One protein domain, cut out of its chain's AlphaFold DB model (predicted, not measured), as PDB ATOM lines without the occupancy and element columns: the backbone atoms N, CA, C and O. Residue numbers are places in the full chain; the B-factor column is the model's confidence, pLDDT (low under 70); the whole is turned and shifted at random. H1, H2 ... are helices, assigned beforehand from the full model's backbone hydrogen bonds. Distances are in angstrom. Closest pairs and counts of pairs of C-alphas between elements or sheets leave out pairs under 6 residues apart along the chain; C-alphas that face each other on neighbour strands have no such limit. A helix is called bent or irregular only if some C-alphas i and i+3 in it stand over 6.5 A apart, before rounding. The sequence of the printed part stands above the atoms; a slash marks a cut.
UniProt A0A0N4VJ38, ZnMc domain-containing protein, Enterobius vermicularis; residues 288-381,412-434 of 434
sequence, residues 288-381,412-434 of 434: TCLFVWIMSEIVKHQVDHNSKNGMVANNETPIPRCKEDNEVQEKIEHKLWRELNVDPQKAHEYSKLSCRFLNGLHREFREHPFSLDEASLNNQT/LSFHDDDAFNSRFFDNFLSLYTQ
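What this domain is: This is residues 288 to 381 and 412 to 434 of the 434 residues of the protein "ZnMc domain-containing protein" of Enterobius vermicularis (UniProt A0A0N4VJ38). One long helix, H3, is the spine of this model, with three shorter helices set at large angles to it: H2 packs on its first half, H1 meets its middle, and H4 loosely meets its last part. Residues 308 to 314 stick out as a loop. The printed part has 117 residues with four named helices, H1 to H4, and no named strand; its class is all helix. It is compact, with a radius of gyration of the C-alphas of 14.8 A and spans of 45 by 31 by 25 A.

Where its parts are: H1, residues 288 to 303, begins at C-alpha 288 (242.178, 286.681, 178.412) and measures 21.6 A; it is neither bent nor irregular, but only just: C-alphas 297 and 300 are 6.5 A apart. H2 is residues 328 to 340, 16.8 A. H3, residues 344 to 367, begins at C-alpha 344 (241.641, 286.580, 158.759) and measures 34.7 A. H4, residues 422 to 432, measures 14.7 A and ends at C-alpha 432 (235.188, 286.986, 185.374).

How they stand to each other: H3 is the hub, and the packing is mostly crossed. H1 touches H3 with residues 290 to 294 alone, at a steep tilt of 61 degrees, the same way; their closest C-alphas, of Phe 291 and Ser 354, are 7.2 A apart. H2 touches H3 at a steep tilt of 54 degrees, opposite ways, closest at C-alphas of Glu 333 and Ser 351, 5.0 A. H4 and H3 only just touch, with 3 pairs of C-alphas within 8 A, about perpendicular at 75 degrees; the closest are Glu 364 and Ser 422, 6.2 A. H1 and H2 are near each other; H2 and H4 are apart. Each O i to N i+4 pair is within hydrogen-bond range in H2, H3 and H4, and 8 of 12 in H1.

The domain as a whole: The farthest C-alphas, of Gln 345 and Thr 381, are 46.5 A apart. Residues 382 to 411 are not printed, and C-alphas 381 and 412 are 36.6 A apart across the cut. The link from H1 to H2 is long, 24 residues. Confidence is under 70 in 39 residues, among them 300 to 318 and 366 to 381.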
ATOM      1  N   THR A 288     243.079 286.336 177.302       87.75
ATOM      2  CA  THR A 288     242.178 286.681 178.412       87.75
ATOM      3  C   THR A 288     240.947 287.423 177.907       87.75
ATOM      4  O   THR A 288     239.828 287.022 178.210       87.75
ATOM      5  N   CYS A 289     241.143 288.462 177.097       91.38
ATOM      6  CA  CYS A 289     240.034 289.272 176.613       91.38
ATOM      7  C   CYS A 289     239.223 288.588 175.515       91.38
ATOM      8  O   CYS A 289     238.024 288.828 175.421       91.38
ATOM      9  N   LEU A 290     239.826 287.656 174.775       90.81
ATOM     10  CA  LEU A 290     239.100 286.770 173.871       90.81
ATOM     11  C   LEU A 290     238.133 285.881 174.661       90.81
ATOM     12  O   LEU A 290     236.978 285.750 174.280       90.81
ATOM     13  N   PHE A 291     238.570 285.297 175.781       90.75
ATOM     14  CA  PHE A 291     237.701 284.459 176.613       90.75
ATOM     15  C   PHE A 291     236.588 285.264 177.286       90.75
ATOM     16  O   PHE A 291     235.457 284.793 177.348       90.75
ATOM     17  N   VAL A 292     236.881 286.484 177.744       89.94
ATOM     18  CA  VAL A 292     235.868 287.414 178.275       89.94
ATOM     19  C   VAL A 292     234.820 287.730 177.209       89.94
ATOM     20  O   VAL A 292     233.633 287.571 177.478       89.94
ATOM     21  N   TRP A 293     235.258 288.056 175.989       89.06
ATOM     22  CA  TRP A 293     234.380 288.286 174.842       89.06
ATOM     23  C   TRP A 293     233.537 287.053 174.487       89.06
ATOM     24  O   TRP A 293     232.342 287.175 174.249       89.06
ATOM     25  N   ILE A 294     234.108 285.840 174.505       87.81
ATOM     26  CA  ILE A 294     233.332 284.604 174.284       87.81
ATOM     27  C   ILE A 294     232.233 284.465 175.341       87.81
ATOM     28  O   ILE A 294     231.103 284.096 175.016       87.81
ATOM     29  N   MET A 295     232.545 284.746 176.605       84.31
ATOM     30  CA  MET A 295     231.565 284.636 177.680       84.31
ATOM     31  C   MET A 295     230.438 285.669 177.541       84.31
ATOM     32  O   MET A 295     229.279 285.299 177.740       84.31
ATOM     33  N   SER A 296     230.749 286.917 177.170       80.56
ATOM     34  CA  SER A 296     229.745 287.980 177.009       80.56
ATOM     35  C   SER A 296     228.939 287.868 175.709       80.56
ATOM     36  O   SER A 296     227.718 287.991 175.741       80.56
ATOM     37  N   GLU A 297     229.577 287.567 174.575       79.38
ATOM     38  CA  GLU A 297     228.929 287.608 173.254       79.38
ATOM     39  C   GLU A 297     228.418 286.254 172.749       79.38
ATOM     40  O   GLU A 297     227.455 286.213 171.982       79.38
ATOM     41  N   ILE A 298     229.044 285.137 173.141       79.56
ATOM     42  CA  ILE A 298     228.696 283.804 172.619       79.56
ATOM     43  C   ILE A 298     227.929 282.984 173.653       79.56
ATOM     44  O   ILE A 298     226.867 282.449 173.339       79.56
ATOM     45  N   VAL A 299     228.453 282.852 174.876       76.88
ATOM     46  CA  VAL A 299     227.877 281.940 175.879       76.88
ATOM     47  C   VAL A 299     226.564 282.482 176.426       76.88
ATOM     48  O   VAL A 299     225.561 281.776 176.356       76.88
ATOM     49  N   LYS A 300     226.531 283.728 176.919       65.88
ATOM     50  CA  LYS A 300     225.300 284.318 177.473       65.88
ATOM     51  C   LYS A 300     224.138 284.336 176.480       65.88
ATOM     52  O   LYS A 300     223.017 284.027 176.860       65.88
ATOM     53  N   HIS A 301     224.415 284.568 175.197       59.16
ATOM     54  CA  HIS A 301     223.389 284.566 174.151       59.16
ATOM     55  C   HIS A 301     222.681 283.209 173.993       59.16
ATOM     56  O   HIS A 301     221.526 283.145 173.597       59.16
ATOM     57  N   GLN A 302     223.362 282.103 174.289       53.16
ATOM     58  CA  GLN A 302     222.846 280.751 174.053       53.16
ATOM     59  C   GLN A 302     222.102 280.178 175.270       53.16
ATOM     60  O   GLN A 302     221.396 279.177 175.145       53.16
ATOM     61  N   VAL A 303     222.217 280.827 176.436       50.38
ATOM     62  CA  VAL A 303     221.467 280.485 177.658       50.38
ATOM     63  C   VAL A 303     219.977 280.781 177.501       50.38
ATOM     64  O   VAL A 303     219.155 280.021 178.013       50.38
ATOM     65  N   ASP A 304     219.617 281.801 176.720       47.06
ATOM     66  CA  ASP A 304     218.251 282.334 176.711       47.06
ATOM     67  C   ASP A 304     217.358 281.847 175.552       47.06
ATOM     68  O   ASP A 304     216.136 282.001 175.583       47.06
ATOM     69  N   HIS A 305     217.923 281.167 174.545       40.16
ATOM     70  CA  HIS A 305     217.153 280.692 173.379       40.16
ATOM     71  C   HIS A 305     216.340 279.407 173.615       40.16
ATOM     72  O   HIS A 305     215.502 279.068 172.783       40.16
ATOM     73  N   ASN A 306     216.529 278.694 174.737       37.28
ATOM     74  CA  ASN A 306     215.935 277.358 174.935       37.28
ATOM     75  C   ASN A 306     215.129 277.139 176.229       37.28
ATOM     76  O   ASN A 306     214.532 276.074 176.391       37.28
ATOM     77  N   SER A 307     215.027 278.111 177.142       37.06
ATOM     78  CA  SER A 307     214.256 277.919 178.383       37.06
ATOM     79  C   SER A 307     212.790 278.341 178.216       37.06
ATOM     80  O   SER A 307     212.338 279.403 178.658       37.06
ATOM     81  N   LYS A 308     212.002 277.489 177.550       34.12
ATOM     82  CA  LYS A 308     210.567 277.393 177.850       34.12
ATOM     83  C   LYS A 308     210.413 276.346 178.952       34.12
ATOM     84  O   LYS A 308     210.567 275.156 178.701       34.12
ATOM     85  N   ASN A 309     210.063 276.839 180.139       31.88
ATOM     86  CA  ASN A 309     209.863 276.150 181.417       31.88
ATOM     87  C   ASN A 309     211.140 275.970 182.242       31.88
ATOM     88  O   ASN A 309     212.068 275.286 181.829       31.88
ATOM     89  N   GLY A 310     211.123 276.528 183.459       35.09
ATOM     90  CA  GLY A 310     212.095 276.326 184.538       35.09
ATOM     91  C   GLY A 310     212.143 274.886 185.061       35.09
ATOM     92  O   GLY A 310     211.968 274.620 186.246       35.09
ATOM     93  N   MET A 311     212.385 273.949 184.156       31.16
ATOM     94  CA  MET A 311     212.809 272.586 184.392       31.16
ATOM     95  C   MET A 311     213.868 272.307 183.334       31.16
ATOM     96  O   MET A 311     213.546 272.041 182.179       31.16
ATOM     97  N   VAL A 312     215.138 272.388 183.734       36.62
ATOM     98  CA  VAL A 312     216.263 271.890 182.938       36.62
ATOM     99  C   VAL A 312     215.998 270.410 182.666       36.62
ATOM    100  O   VAL A 312     216.233 269.550 183.516       36.62
ATOM    101  N   ALA A 313     215.443 270.108 181.496       30.91
ATOM    102  CA  ALA A 313     215.400 268.754 180.987       30.91
ATOM    103  C   ALA A 313     216.854 268.325 180.748       30.91
ATOM    104  O   ALA A 313     217.612 268.980 180.036       30.91
ATOM    105  N   ASN A 314     217.260 267.248 181.415       39.97
ATOM    106  CA  ASN A 314     218.602 266.675 181.360       39.97
ATOM    107  C   ASN A 314     219.141 266.551 179.915       39.97
ATOM    108  O   ASN A 314     218.684 265.668 179.194       39.97
ATOM    109  N   ASN A 315     220.142 267.370 179.541       40.91
ATOM    110  CA  ASN A 315     221.410 267.002 178.857       40.91
ATOM    111  C   ASN A 315     222.011 268.032 177.879       40.91
ATOM    112  O   ASN A 315     223.125 267.787 177.402       40.91
ATOM    113  N   GLU A 316     221.388 269.176 177.606       46.97
ATOM    114  CA  GLU A 316     221.995 270.192 176.731       46.97
ATOM    115  C   GLU A 316     222.372 271.433 177.537       46.97
ATOM    116  O   GLU A 316     221.521 272.149 178.053       46.97
ATOM    117  N   THR A 317     223.677 271.651 177.715       55.66
ATOM    118  CA  THR A 317     224.160 272.903 178.298       55.66
ATOM    119  C   THR A 317     224.023 274.009 177.254       55.66
ATOM    120  O   THR A 317     224.300 273.746 176.083       55.66
ATOM    121  N   PRO A 318     223.741 275.251 177.663       65.81
ATOM    122  CA  PRO A 318     223.652 276.390 176.751       65.81
ATOM    123  C   PRO A 318     224.991 276.793 176.116       65.81
ATOM    124  O   PRO A 318     225.042 277.657 175.259       65.81
ATOM    125  N   ILE A 319     226.101 276.178 176.518       79.19
ATOM    126  CA  ILE A 319     227.417 276.428 175.932       79.19
ATOM    127  C   ILE A 319     227.504 275.742 174.557       79.19
ATOM    128  O   ILE A 319     227.342 274.518 174.486       79.19
ATOM    129  N   PRO A 320     227.808 276.476 173.469       82.44
ATOM    130  CA  PRO A 320     228.012 275.874 172.157       82.44
ATOM    131  C   PRO A 320     229.148 274.855 172.168       82.44
ATOM    132  O   PRO A 320     230.241 275.125 172.663       82.44
ATOM    133  N   ARG A 321     228.916 273.693 171.554       84.44
ATOM    134  CA  ARG A 321     229.970 272.704 171.303       84.44
ATOM    135  C   ARG A 321     230.539 272.896 169.914       84.44
ATOM    136  O   ARG A 321     229.792 272.790 168.944       84.44
ATOM    137  N   CYS A 322     231.848 273.064 169.810       86.69
ATOM    138  CA  CYS A 322     232.506 272.998 168.514       86.69
ATOM    139  C   CYS A 322     232.754 271.545 168.119       86.69
ATOM    140  O   CYS A 322     233.362 270.787 168.883       86.69
ATOM    141  N   LYS A 323     232.301 271.176 166.921       85.81
ATOM    142  CA  LYS A 323     232.529 269.873 166.295       85.81
ATOM    143  C   LYS A 323     232.926 270.072 164.833       85.81
ATOM    144  O   LYS A 323     232.635 271.113 164.261       85.81
ATOM    145  N   GLU A 324     233.548 269.064 164.228       78.38
ATOM    146  CA  GLU A 324     233.916 269.099 162.801       78.38
ATOM    147  C   GLU A 324     232.698 269.183 161.868       78.38
ATOM    148  O   GLU A 324     232.815 269.658 160.745       78.38
ATOM    149  N   ASP A 325     231.529 268.731 162.329       78.44
ATOM    150  CA  ASP A 325     230.284 268.672 161.563       78.44
ATOM    151  C   ASP A 325     229.359 269.880 161.794       78.44
ATOM    152  O   ASP A 325     228.207 269.852 161.356       78.44
ATOM    153  N   ASN A 326     229.818 270.928 162.491       81.88
ATOM    154  CA  ASN A 326     229.004 272.111 162.752       81.88
ATOM    155  C   ASN A 326     229.713 273.441 162.476       81.88
ATOM    156  O   ASN A 326     230.929 273.577 162.532       81.88
ATOM    157  N   GLU A 327     228.905 274.466 162.217       87.25
ATOM    158  CA  GLU A 327     229.374 275.794 161.803       87.25
ATOM    159  C   GLU A 327     229.808 276.684 162.983       87.25
ATOM    160  O   GLU A 327     229.958 277.895 162.823       87.25
ATOM    161  N   VAL A 328     229.946 276.147 164.204       87.88
ATOM    162  CA  VAL A 328     230.204 276.986 165.391       87.88
ATOM    163  C   VAL A 328     231.547 277.699 165.256       87.88
ATOM    164  O   VAL A 328     231.619 278.907 165.480       87.88
ATOM    165  N   GLN A 329     232.595 276.987 164.832       91.75
ATOM    166  CA  GLN A 329     233.910 277.591 164.619       91.75
ATOM    167  C   GLN A 329     233.865 278.670 163.531       91.75
ATOM    168  O   GLN A 329     234.389 279.760 163.743       91.75
ATOM    169  N   GLU A 330     233.216 278.391 162.399       90.62
ATOM    170  CA  GLU A 330     233.105 279.329 161.275       90.62
ATOM    171  C   GLU A 330     232.344 280.599 161.670       90.62
ATOM    172  O   GLU A 330     232.753 281.705 161.322       90.62
ATOM    173  N   LYS A 331     231.280 280.469 162.473       89.31
ATOM    174  CA  LYS A 331     230.535 281.616 163.016       89.31
ATOM    175  C   LYS A 331     231.395 282.460 163.952       89.31
ATOM    176  O   LYS A 331     231.354 283.687 163.864       89.31
ATOM    177  N   ILE A 332     232.189 281.825 164.817       90.62
ATOM    178  CA  ILE A 332     233.130 282.531 165.697       90.62
ATOM    179  C   ILE A 332     234.199 283.239 164.865       90.62
ATOM    180  O   ILE A 332     234.454 284.417 165.081       90.62
ATOM    181  N   GLU A 333     234.790 282.557 163.888       92.06
ATOM    182  CA  GLU A 333     235.788 283.123 162.978       92.06
ATOM    183  C   GLU A 333     235.249 284.337 162.221       92.06
ATOM    184  O   GLU A 333     235.880 285.396 162.203       92.06
ATOM    185  N   HIS A 334     234.038 284.220 161.675       88.88
ATOM    186  CA  HIS A 334     233.357 285.312 160.998       88.88
ATOM    187  C   HIS A 334     233.116 286.495 161.943       88.88
ATOM    188  O   HIS A 334     233.355 287.635 161.548       88.88
ATOM    189  N   LYS A 335     232.708 286.256 163.198       87.38
ATOM    190  CA  LYS A 335     232.580 287.315 164.214       87.38
ATOM    191  C   LYS A 335     233.928 287.948 164.566       87.38
ATOM    192  O   LYS A 335     234.026 289.167 164.590       87.38
ATOM    193  N   LEU A 336     234.989 287.172 164.764       87.81
ATOM    194  CA  LEU A 336     236.330 287.701 165.050       87.81
ATOM    195  C   LEU A 336     236.826 288.621 163.928       87.81
ATOM    196  O   LEU A 336     237.322 289.719 164.181       87.81
ATOM    197  N   TRP A 337     236.640 288.204 162.679       82.62
ATOM    198  CA  TRP A 337     237.020 289.009 161.527       82.62
ATOM    199  C   TRP A 337     236.113 290.235 161.346       82.62
ATOM    200  O   TRP A 337     236.595 291.363 161.252       82.62
ATOM    201  N   ARG A 338     234.788 290.045 161.321       80.25
ATOM    202  CA  ARG A 338     233.826 291.114 161.009       80.25
ATOM    203  C   ARG A 338     233.584 292.057 162.171       80.25
ATOM    204  O   ARG A 338     233.460 293.255 161.938       80.25
ATOM    205  N   GLU A 339     233.471 291.548 163.389       76.94
ATOM    206  CA  GLU A 339     233.104 292.314 164.585       76.94
ATOM    207  C   GLU A 339     234.327 292.775 165.375       76.94
ATOM    208  O   GLU A 339     234.268 293.855 165.945       76.94
ATOM    209  N   LEU A 340     235.441 292.033 165.382       78.75
ATOM    210  CA  LEU A 340     236.641 292.436 166.139       78.75
ATOM    211  C   LEU A 340     237.774 292.995 165.267       78.75
ATOM    212  O   LEU A 340     238.815 293.395 165.789       78.75
ATOM    213  N   ASN A 341     237.575 293.041 163.944       79.62
ATOM    214  CA  ASN A 341     238.576 293.475 162.962       79.62
ATOM    215  C   ASN A 341     239.913 292.723 163.096       79.62
ATOM    216  O   ASN A 341     240.990 293.282 162.884       79.62
ATOM    217  N   VAL A 342     239.850 291.452 163.503       84.50
ATOM    218  CA  VAL A 342     241.022 290.581 163.575       84.50
ATOM    219  C   VAL A 342     241.385 290.140 162.160       84.50
ATOM    220  O   VAL A 342     240.513 289.785 161.367       84.50
ATOM    221  N   ASP A 343     242.681 290.151 161.850       88.19
ATOM    222  CA  ASP A 343     243.209 289.629 160.588       88.19
ATOM    223  C   ASP A 343     242.677 288.206 160.303       88.19
ATOM    224  O   ASP A 343     242.674 287.389 161.227       88.19
ATOM    225  N   PRO A 344     242.258 287.872 159.066       88.62
ATOM    226  CA  PRO A 344     241.641 286.580 158.759       88.62
ATOM    227  C   PRO A 344     242.452 285.358 159.204       88.62
ATOM    228  O   PRO A 344     241.883 284.396 159.719       88.62
ATOM    229  N   GLN A 345     243.783 285.389 159.075       88.12
ATOM    230  CA  GLN A 345     244.622 284.264 159.488       88.12
ATOM    231  C   GLN A 345     244.610 284.105 161.015       88.12
ATOM    232  O   GLN A 345     244.452 282.996 161.529       88.12
ATOM    233  N   LYS A 346     244.710 285.218 161.749       89.00
ATOM    234  CA  LYS A 346     244.607 285.216 163.218       89.00
ATOM    235  C   LYS A 346     243.202 284.868 163.700       89.00
ATOM    236  O   LYS A 346     243.062 284.194 164.716       89.00
ATOM    237  N   ALA A 347     242.164 285.296 162.983       90.44
ATOM    238  CA  ALA A 347     240.778 284.974 163.296       90.44
ATOM    239  C   ALA A 347     240.550 283.457 163.245       90.44
ATOM    240  O   ALA A 347     239.925 282.910 164.150       90.44
ATOM    241  N   HIS A 348     241.137 282.772 162.261       92.12
ATOM    242  CA  HIS A 348     241.108 281.313 162.169       92.12
ATOM    243  C   HIS A 348     241.846 280.613 163.325       92.12
ATOM    244  O   HIS A 348     241.396 279.599 163.861       92.12
ATOM    245  N   GLU A 349     242.992 281.142 163.755       91.38
ATOM    246  CA  GLU A 349     243.714 280.596 164.913       91.38
ATOM    247  C   GLU A 349     242.935 280.801 166.219       91.38
ATOM    248  O   GLU A 349     242.810 279.879 167.035       91.38
ATOM    249  N   TYR A 350     242.359 281.989 166.402       92.75
ATOM    250  CA  TYR A 350     241.526 282.300 167.555       92.75
ATOM    251  C   TYR A 350     240.192 281.562 167.543       92.75
ATOM    252  O   TYR A 350     239.714 281.215 168.622       92.75
ATOM    253  N   SER A 351     239.605 281.246 166.386       92.94
ATOM    254  CA  SER A 351     238.376 280.448 166.318       92.94
ATOM    255  C   SER A 351     238.619 279.026 166.837       92.94
ATOM    256  O   SER A 351     237.869 278.543 167.688       92.94
ATOM    257  N   LYS A 352     239.745 278.401 166.463       91.56
ATOM    258  CA  LYS A 352     240.181 277.109 167.028       91.56
ATOM    259  C   LYS A 352     240.409 277.184 168.535       91.56
ATOM    260  O   LYS A 352     239.963 276.307 169.276       91.56
ATOM    261  N   LEU A 353     241.091 278.231 169.001       92.06
ATOM    262  CA  LEU A 353     241.336 278.439 170.429       92.06
ATOM    263  C   LEU A 353     240.025 278.622 171.212       92.06
ATOM    264  O   LEU A 353     239.845 278.017 172.269       92.06
ATOM    265  N   SER A 354     239.096 279.400 170.660       92.50
ATOM    266  CA  SER A 354     237.757 279.630 171.211       92.50
ATOM    267  C   SER A 354     236.982 278.324 171.334       92.50
ATOM    268  O   SER A 354     236.376 278.052 172.365       92.50
ATOM    269  N   CYS A 355     237.066 277.461 170.321       91.75
ATOM    270  CA  CYS A 355     236.437 276.148 170.345       91.75
ATOM    271  C   CYS A 355     236.995 275.220 171.428       91.75
ATOM    272  O   CYS A 355     236.226 274.529 172.099       91.75
ATOM    273  N   ARG A 356     238.313 275.231 171.660       91.19
ATOM    274  CA  ARG A 356     238.912 274.493 172.783       91.19
ATOM    275  C   ARG A 356     238.441 275.035 174.133       91.19
ATOM    276  O   ARG A 356     238.101 274.241 175.009       91.19
ATOM    277  N   PHE A 357     238.379 276.360 174.284       91.94
ATOM    278  CA  PHE A 357     237.842 277.001 175.485       91.94
ATOM    279  C   PHE A 357     236.387 276.585 175.731       91.94
ATOM    280  O   PHE A 357     236.076 276.099 176.814       91.94
ATOM    281  N   LEU A 358     235.516 276.675 174.720       89.94
ATOM    282  CA  LEU A 358     234.103 276.288 174.808       89.94
ATOM    283  C   LEU A 358     233.921 274.807 175.164       89.94
ATOM    284  O   LEU A 358     233.131 274.475 176.044       89.94
ATOM    285  N   ASN A 359     234.686 273.910 174.540       88.81
ATOM    286  CA  ASN A 359     234.636 272.481 174.853       88.81
ATOM    287  C   ASN A 359     235.127 272.188 176.285       88.81
ATOM    288  O   ASN A 359     234.548 271.348 176.981       88.81
ATOM    289  N   GLY A 360     236.162 272.897 176.749       88.31
ATOM    290  CA  GLY A 360     236.619 272.842 178.138       88.31
ATOM    291  C   GLY A 360     235.560 273.350 179.120       88.31
ATOM    292  O   GLY A 360     235.295 272.690 180.124       88.31
ATOM    293  N   LEU A 361     234.914 274.471 178.794       86.00
ATOM    294  CA  LEU A 361     233.855 275.084 179.593       86.00
ATOM    295  C   LEU A 361     232.643 274.152 179.683       86.00
ATOM    296  O   LEU A 361     232.123 273.915 180.769       86.00
ATOM    297  N   HIS A 362     232.245 273.540 178.562       82.75
ATOM    298  CA  HIS A 362     231.194 272.520 178.517       82.75
ATOM    299  C   HIS A 362     231.486 271.391 179.506       82.75
ATOM    300  O   HIS A 362     230.608 270.979 180.268       82.75
ATOM    301  N   ARG A 363     232.715 270.855 179.483       80.94
ATOM    302  CA  ARG A 363     233.139 269.777 180.386       80.94
ATOM    303  C   ARG A 363     233.032 270.212 181.847       80.94
ATOM    304  O   ARG A 363     232.464 269.464 182.637       80.94
ATOM    305  N   GLU A 364     233.505 271.414 182.169       79.25
ATOM    306  CA  GLU A 364     233.441 271.961 183.526       79.25
ATOM    307  C   GLU A 364     231.992 272.084 184.022       79.25
ATOM    308  O   GLU A 364     231.658 271.550 185.076       79.25
ATOM    309  N   PHE A 365     231.096 272.664 183.218       71.94
ATOM    310  CA  PHE A 365     229.674 272.806 183.561       71.94
ATOM    311  C   PHE A 365     228.942 271.466 183.694       71.94
ATOM    312  O   PHE A 365     227.999 271.341 184.478       71.94
ATOM    313  N   ARG A 366     229.353 270.442 182.937       69.81
ATOM    314  CA  ARG A 366     228.776 269.095 183.044       69.81
ATOM    315  C   ARG A 366     229.171 268.405 184.347       69.81
ATOM    316  O   ARG A 366     228.363 267.673 184.915       69.81
ATOM    317  N   GLU A 367     230.414 268.586 184.788       63.34
ATOM    318  CA  GLU A 367     230.924 267.997 186.032       63.34
ATOM    319  C   GLU A 367     230.469 268.790 187.265       63.34
ATOM    320  O   GLU A 367     230.192 268.205 188.321       63.34
ATOM    321  N   HIS A 368     230.334 270.108 187.119       62.31
ATOM    322  CA  HIS A 368     229.941 271.052 188.157       62.31
ATOM    323  C   HIS A 368     228.918 272.061 187.603       62.31
ATOM    324  O   HIS A 368     229.303 273.128 187.127       62.31
ATOM    325  N   PRO A 369     227.606 271.752 187.667       56.28
ATOM    326  CA  PRO A 369     226.572 272.692 187.252       56.28
ATOM    327  C   PRO A 369     226.593 273.913 188.179       56.28
ATOM    328  O   PRO A 369     226.231 273.806 189.350       56.28
ATOM    329  N   PHE A 370     227.028 275.056 187.659       54.25
ATOM    330  CA  PHE A 370     226.896 276.363 188.297       54.25
ATOM    331  C   PHE A 370     225.901 277.194 187.482       54.25
ATOM    332  O   PHE A 370     225.896 277.106 186.254       54.25
ATOM    333  N   SER A 371     225.046 277.983 188.136       48.53
ATOM    334  CA  SER A 371     224.237 278.969 187.418       48.53
ATOM    335  C   SER A 371     225.118 280.164 187.049       48.53
ATOM    336  O   SER A 371     225.802 280.715 187.912       48.53
ATOM    337  N   LEU A 372     225.105 280.565 185.775       48.84
ATOM    338  CA  LEU A 372     225.751 281.807 185.334       48.84
ATOM    339  C   LEU A 372     225.090 283.042 185.980       48.84
ATOM    340  O   LEU A 372     225.770 284.047 186.164       48.84
ATOM    341  N   ASP A 373     223.829 282.931 186.414       41.88
ATOM    342  CA  ASP A 373     223.095 283.987 187.126       41.88
ATOM    343  C   ASP A 373     223.462 284.047 188.621       41.88
ATOM    344  O   ASP A 373     223.494 285.117 189.224       41.88
ATOM    345  N   GLU A 374     223.826 282.918 189.246       36.72
ATOM    346  CA  GLU A 374     224.271 282.894 190.656       36.72
ATOM    347  C   GLU A 374     225.618 283.603 190.881       36.72
ATOM    348  O   GLU A 374     225.978 283.891 192.028       36.72
ATOM    349  N   ALA A 375     226.355 283.893 189.806       39.34
ATOM    350  CA  ALA A 375     227.560 284.712 189.846       39.34
ATOM    351  C   ALA A 375     227.256 286.203 190.072       39.34
ATOM    352  O   ALA A 375     228.047 286.878 190.725       39.34
ATOM    353  N   SER A 376     226.099 286.696 189.613       36.31
ATOM    354  CA  SER A 376     225.633 288.067 189.874       36.31
ATOM    355  C   SER A 376     225.165 288.242 191.330       36.31
ATOM    356  O   SER A 376     225.345 289.301 191.925       36.31
ATOM    357  N   LEU A 377     224.649 287.180 191.966       31.12
ATOM    358  CA  LEU A 377     223.952 287.303 193.255       31.12
ATOM    359  C   LEU A 377     224.784 287.038 194.527       31.12
ATOM    360  O   LEU A 377     224.258 287.195 195.628       31.12
ATOM    361  N   ASN A 378     226.051 286.619 194.440       31.22
ATOM    362  CA  ASN A 378     226.783 286.117 195.621       31.22
ATOM    363  C   ASN A 378     227.811 287.064 196.262       31.22
ATOM    364  O   ASN A 378     228.471 286.656 197.221       31.22
ATOM    365  N   ASN A 379     227.911 288.328 195.840       35.75
ATOM    366  CA  ASN A 379     228.891 289.260 196.419       35.75
ATOM    367  C   ASN A 379     228.393 290.144 197.579       35.75
ATOM    368  O   ASN A 379     229.146 291.002 198.033       35.75
ATOM    369  N   GLN A 380     227.202 289.908 198.156       31.09
ATOM    370  CA  GLN A 380     226.754 290.688 199.331       31.09
ATOM    371  C   GLN A 380     226.295 289.916 200.585       31.09
ATOM    372  O   GLN A 380     226.080 290.552 201.613       31.09
ATOM    373  N   THR A 381     226.223 288.577 200.612       30.92
ATOM    374  CA  THR A 381     225.636 287.861 201.782       30.92
ATOM    375  C   THR A 381     226.410 286.658 202.327       30.92
ATOM    376  O   THR A 381     225.829 285.779 202.962       30.92
ATOM    377  N   LEU A 412     251.530 273.956 180.088       60.34
ATOM    378  CA  LEU A 412     250.558 273.701 179.030       60.34
ATOM    379  C   LEU A 412     250.350 275.000 178.247       60.34
ATOM    380  O   LEU A 412     250.068 276.048 178.834       60.34
ATOM    381  N   SER A 413     250.551 274.925 176.939       76.00
ATOM    382  CA  SER A 413     250.233 275.997 176.008       76.00
ATOM    383  C   SER A 413     248.719 276.091 175.876       76.00
ATOM    384  O   SER A 413     248.043 275.071 175.889       76.00
ATOM    385  N   PHE A 414     248.167 277.286 175.662       77.38
ATOM    386  CA  PHE A 414     246.744 277.444 175.319       77.38
ATOM    387  C   PHE A 414     246.345 276.689 174.039       77.38
ATOM    388  O   PHE A 414     245.163 276.460 173.789       77.38
ATOM    389  N   HIS A 415     247.330 276.287 173.232       74.19
ATOM    390  CA  HIS A 415     247.112 275.455 172.060       74.19
ATOM    391  C   HIS A 415     246.997 273.952 172.368       74.19
ATOM    392  O   HIS A 415     246.631 273.202 171.467       74.19
ATOM    393  N   ASP A 416     247.271 273.526 173.602       77.75
ATOM    394  CA  ASP A 416     247.122 272.138 174.036       77.75
ATOM    395  C   ASP A 416     245.664 271.860 174.429       77.75
ATOM    396  O   ASP A 416     245.021 272.669 175.103       77.75
ATOM    397  N   ASP A 417     245.140 270.687 174.073       69.44
ATOM    398  CA  ASP A 417     243.733 270.336 174.332       69.44
ATOM    399  C   ASP A 417     243.392 270.245 175.839       69.44
ATOM    400  O   ASP A 417     242.239 270.415 176.239       69.44
ATOM    401  N   ASP A 418     244.403 270.069 176.699       75.56
ATOM    402  CA  ASP A 418     244.270 270.013 178.163       75.56
ATOM    403  C   ASP A 418     244.490 271.366 178.876       75.56
ATOM    404  O   ASP A 418     244.448 271.438 180.114       75.56
ATOM    405  N   ALA A 419     244.711 272.453 178.125       81.31
ATOM    406  CA  ALA A 419     244.920 273.791 178.688       81.31
ATOM    407  C   ALA A 419     243.697 274.300 179.471       81.31
ATOM    408  O   ALA A 419     243.834 274.895 180.541       81.31
ATOM    409  N   PHE A 420     242.496 274.001 178.970       87.62
ATOM    410  CA  PHE A 420     241.208 274.391 179.549       87.62
ATOM    411  C   PHE A 420     240.669 273.309 180.494       87.62
ATOM    412  O   PHE A 420     239.663 272.642 180.237       87.62
ATOM    413  N   ASN A 421     241.394 273.084 181.588       83.00
ATOM    414  CA  ASN A 421     241.002 272.175 182.669       83.00
ATOM    415  C   ASN A 421     240.323 272.925 183.830       83.00
ATOM    416  O   ASN A 421     240.321 274.155 183.866       83.00
ATOM    417  N   SER A 422     239.803 272.193 184.820       79.50
ATOM    418  CA  SER A 422     239.071 272.780 185.952       79.50
ATOM    419  C   SER A 422     239.858 273.848 186.704       79.50
ATOM    420  O   SER A 422     239.303 274.865 187.085       79.50
ATOM    421  N   ARG A 423     241.185 273.708 186.834       79.31
ATOM    422  CA  ARG A 423     242.009 274.731 187.498       79.31
ATOM    423  C   ARG A 423     242.070 276.033 186.698       79.31
ATOM    424  O   ARG A 423     242.167 277.103 187.296       79.31
ATOM    425  N   PHE A 424     242.102 275.952 185.369       86.12
ATOM    426  CA  PHE A 424     242.022 277.146 184.533       86.12
ATOM    427  C   PHE A 424     240.683 277.853 184.765       86.12
ATOM    428  O   PHE A 424     240.693 279.045 185.063       86.12
ATOM    429  N   PHE A 425     239.565 277.119 184.716       83.75
ATOM    430  CA  PHE A 425     238.232 277.697 184.903       83.75
ATOM    431  C   PHE A 425     237.984 278.204 186.323       83.75
ATOM    432  O   PHE A 425     237.428 279.285 186.454       83.75
ATOM    433  N   ASP A 426     238.482 277.529 187.363       78.31
ATOM    434  CA  ASP A 426     238.445 278.025 188.746       78.31
ATOM    435  C   ASP A 426     239.042 279.439 188.838       78.31
ATOM    436  O   ASP A 426     238.452 280.345 189.420       78.31
ATOM    437  N   ASN A 427     240.216 279.644 188.231       77.56
ATOM    438  CA  ASN A 427     240.879 280.946 188.253       77.56
ATOM    439  C   ASN A 427     240.170 281.948 187.336       77.56
ATOM    440  O   ASN A 427     239.941 283.087 187.736       77.56
ATOM    441  N   PHE A 428     239.831 281.540 186.113       83.19
ATOM    442  CA  PHE A 428     239.215 282.418 185.123       83.19
ATOM    443  C   PHE A 428     237.842 282.911 185.592       83.19
ATOM    444  O   PHE A 428     237.612 284.114 185.613       83.19
ATOM    445  N   LEU A 429     236.964 282.013 186.046       80.06
ATOM    446  CA  LEU A 429     235.635 282.373 186.540       80.06
ATOM    447  C   LEU A 429     235.714 283.203 187.821       80.06
ATOM    448  O   LEU A 429     234.918 284.121 187.982       80.06
ATOM    449  N   SER A 430     236.706 282.966 188.688       74.62
ATOM    450  CA  SER A 430     236.917 283.835 189.855       74.62
ATOM    451  C   SER A 430     237.229 285.284 189.477       74.62
ATOM    452  O   SER A 430     236.896 286.175 190.244       74.62
ATOM    453  N   LEU A 431     237.859 285.522 188.322       72.44
ATOM    454  CA  LEU A 431     238.162 286.863 187.810       72.44
ATOM    455  C   LEU A 431     237.014 287.437 186.978       72.44
ATOM    456  O   LEU A 431     236.811 288.640 186.990       72.44
ATOM    457  N   TYR A 432     236.297 286.588 186.242       72.88
ATOM    458  CA  TYR A 432     235.188 286.986 185.374       72.88
ATOM    459  C   TYR A 432     233.929 287.401 186.151       72.88
ATOM    460  O   TYR A 432     233.079 288.091 185.607       72.88
ATOM    461  N   THR A 433     233.788 286.952 187.400       64.62
ATOM    462  CA  THR A 433     232.598 287.179 188.245       64.62
ATOM    463  C   THR A 433     232.820 288.206 189.364       64.62
ATOM    464  O   THR A 433     231.944 288.392 190.207       64.62
ATOM    465  N   GLN A 434     234.000 288.836 189.399       54.09
ATOM    466  CA  GLN A 434     234.333 289.969 190.272       54.09
ATOM    467  C   GLN A 434     234.074 291.277 189.545       54.09
ATOM    468  O   GLN A 434     233.607 292.208 190.236       54.09
TER     469      GLN A 434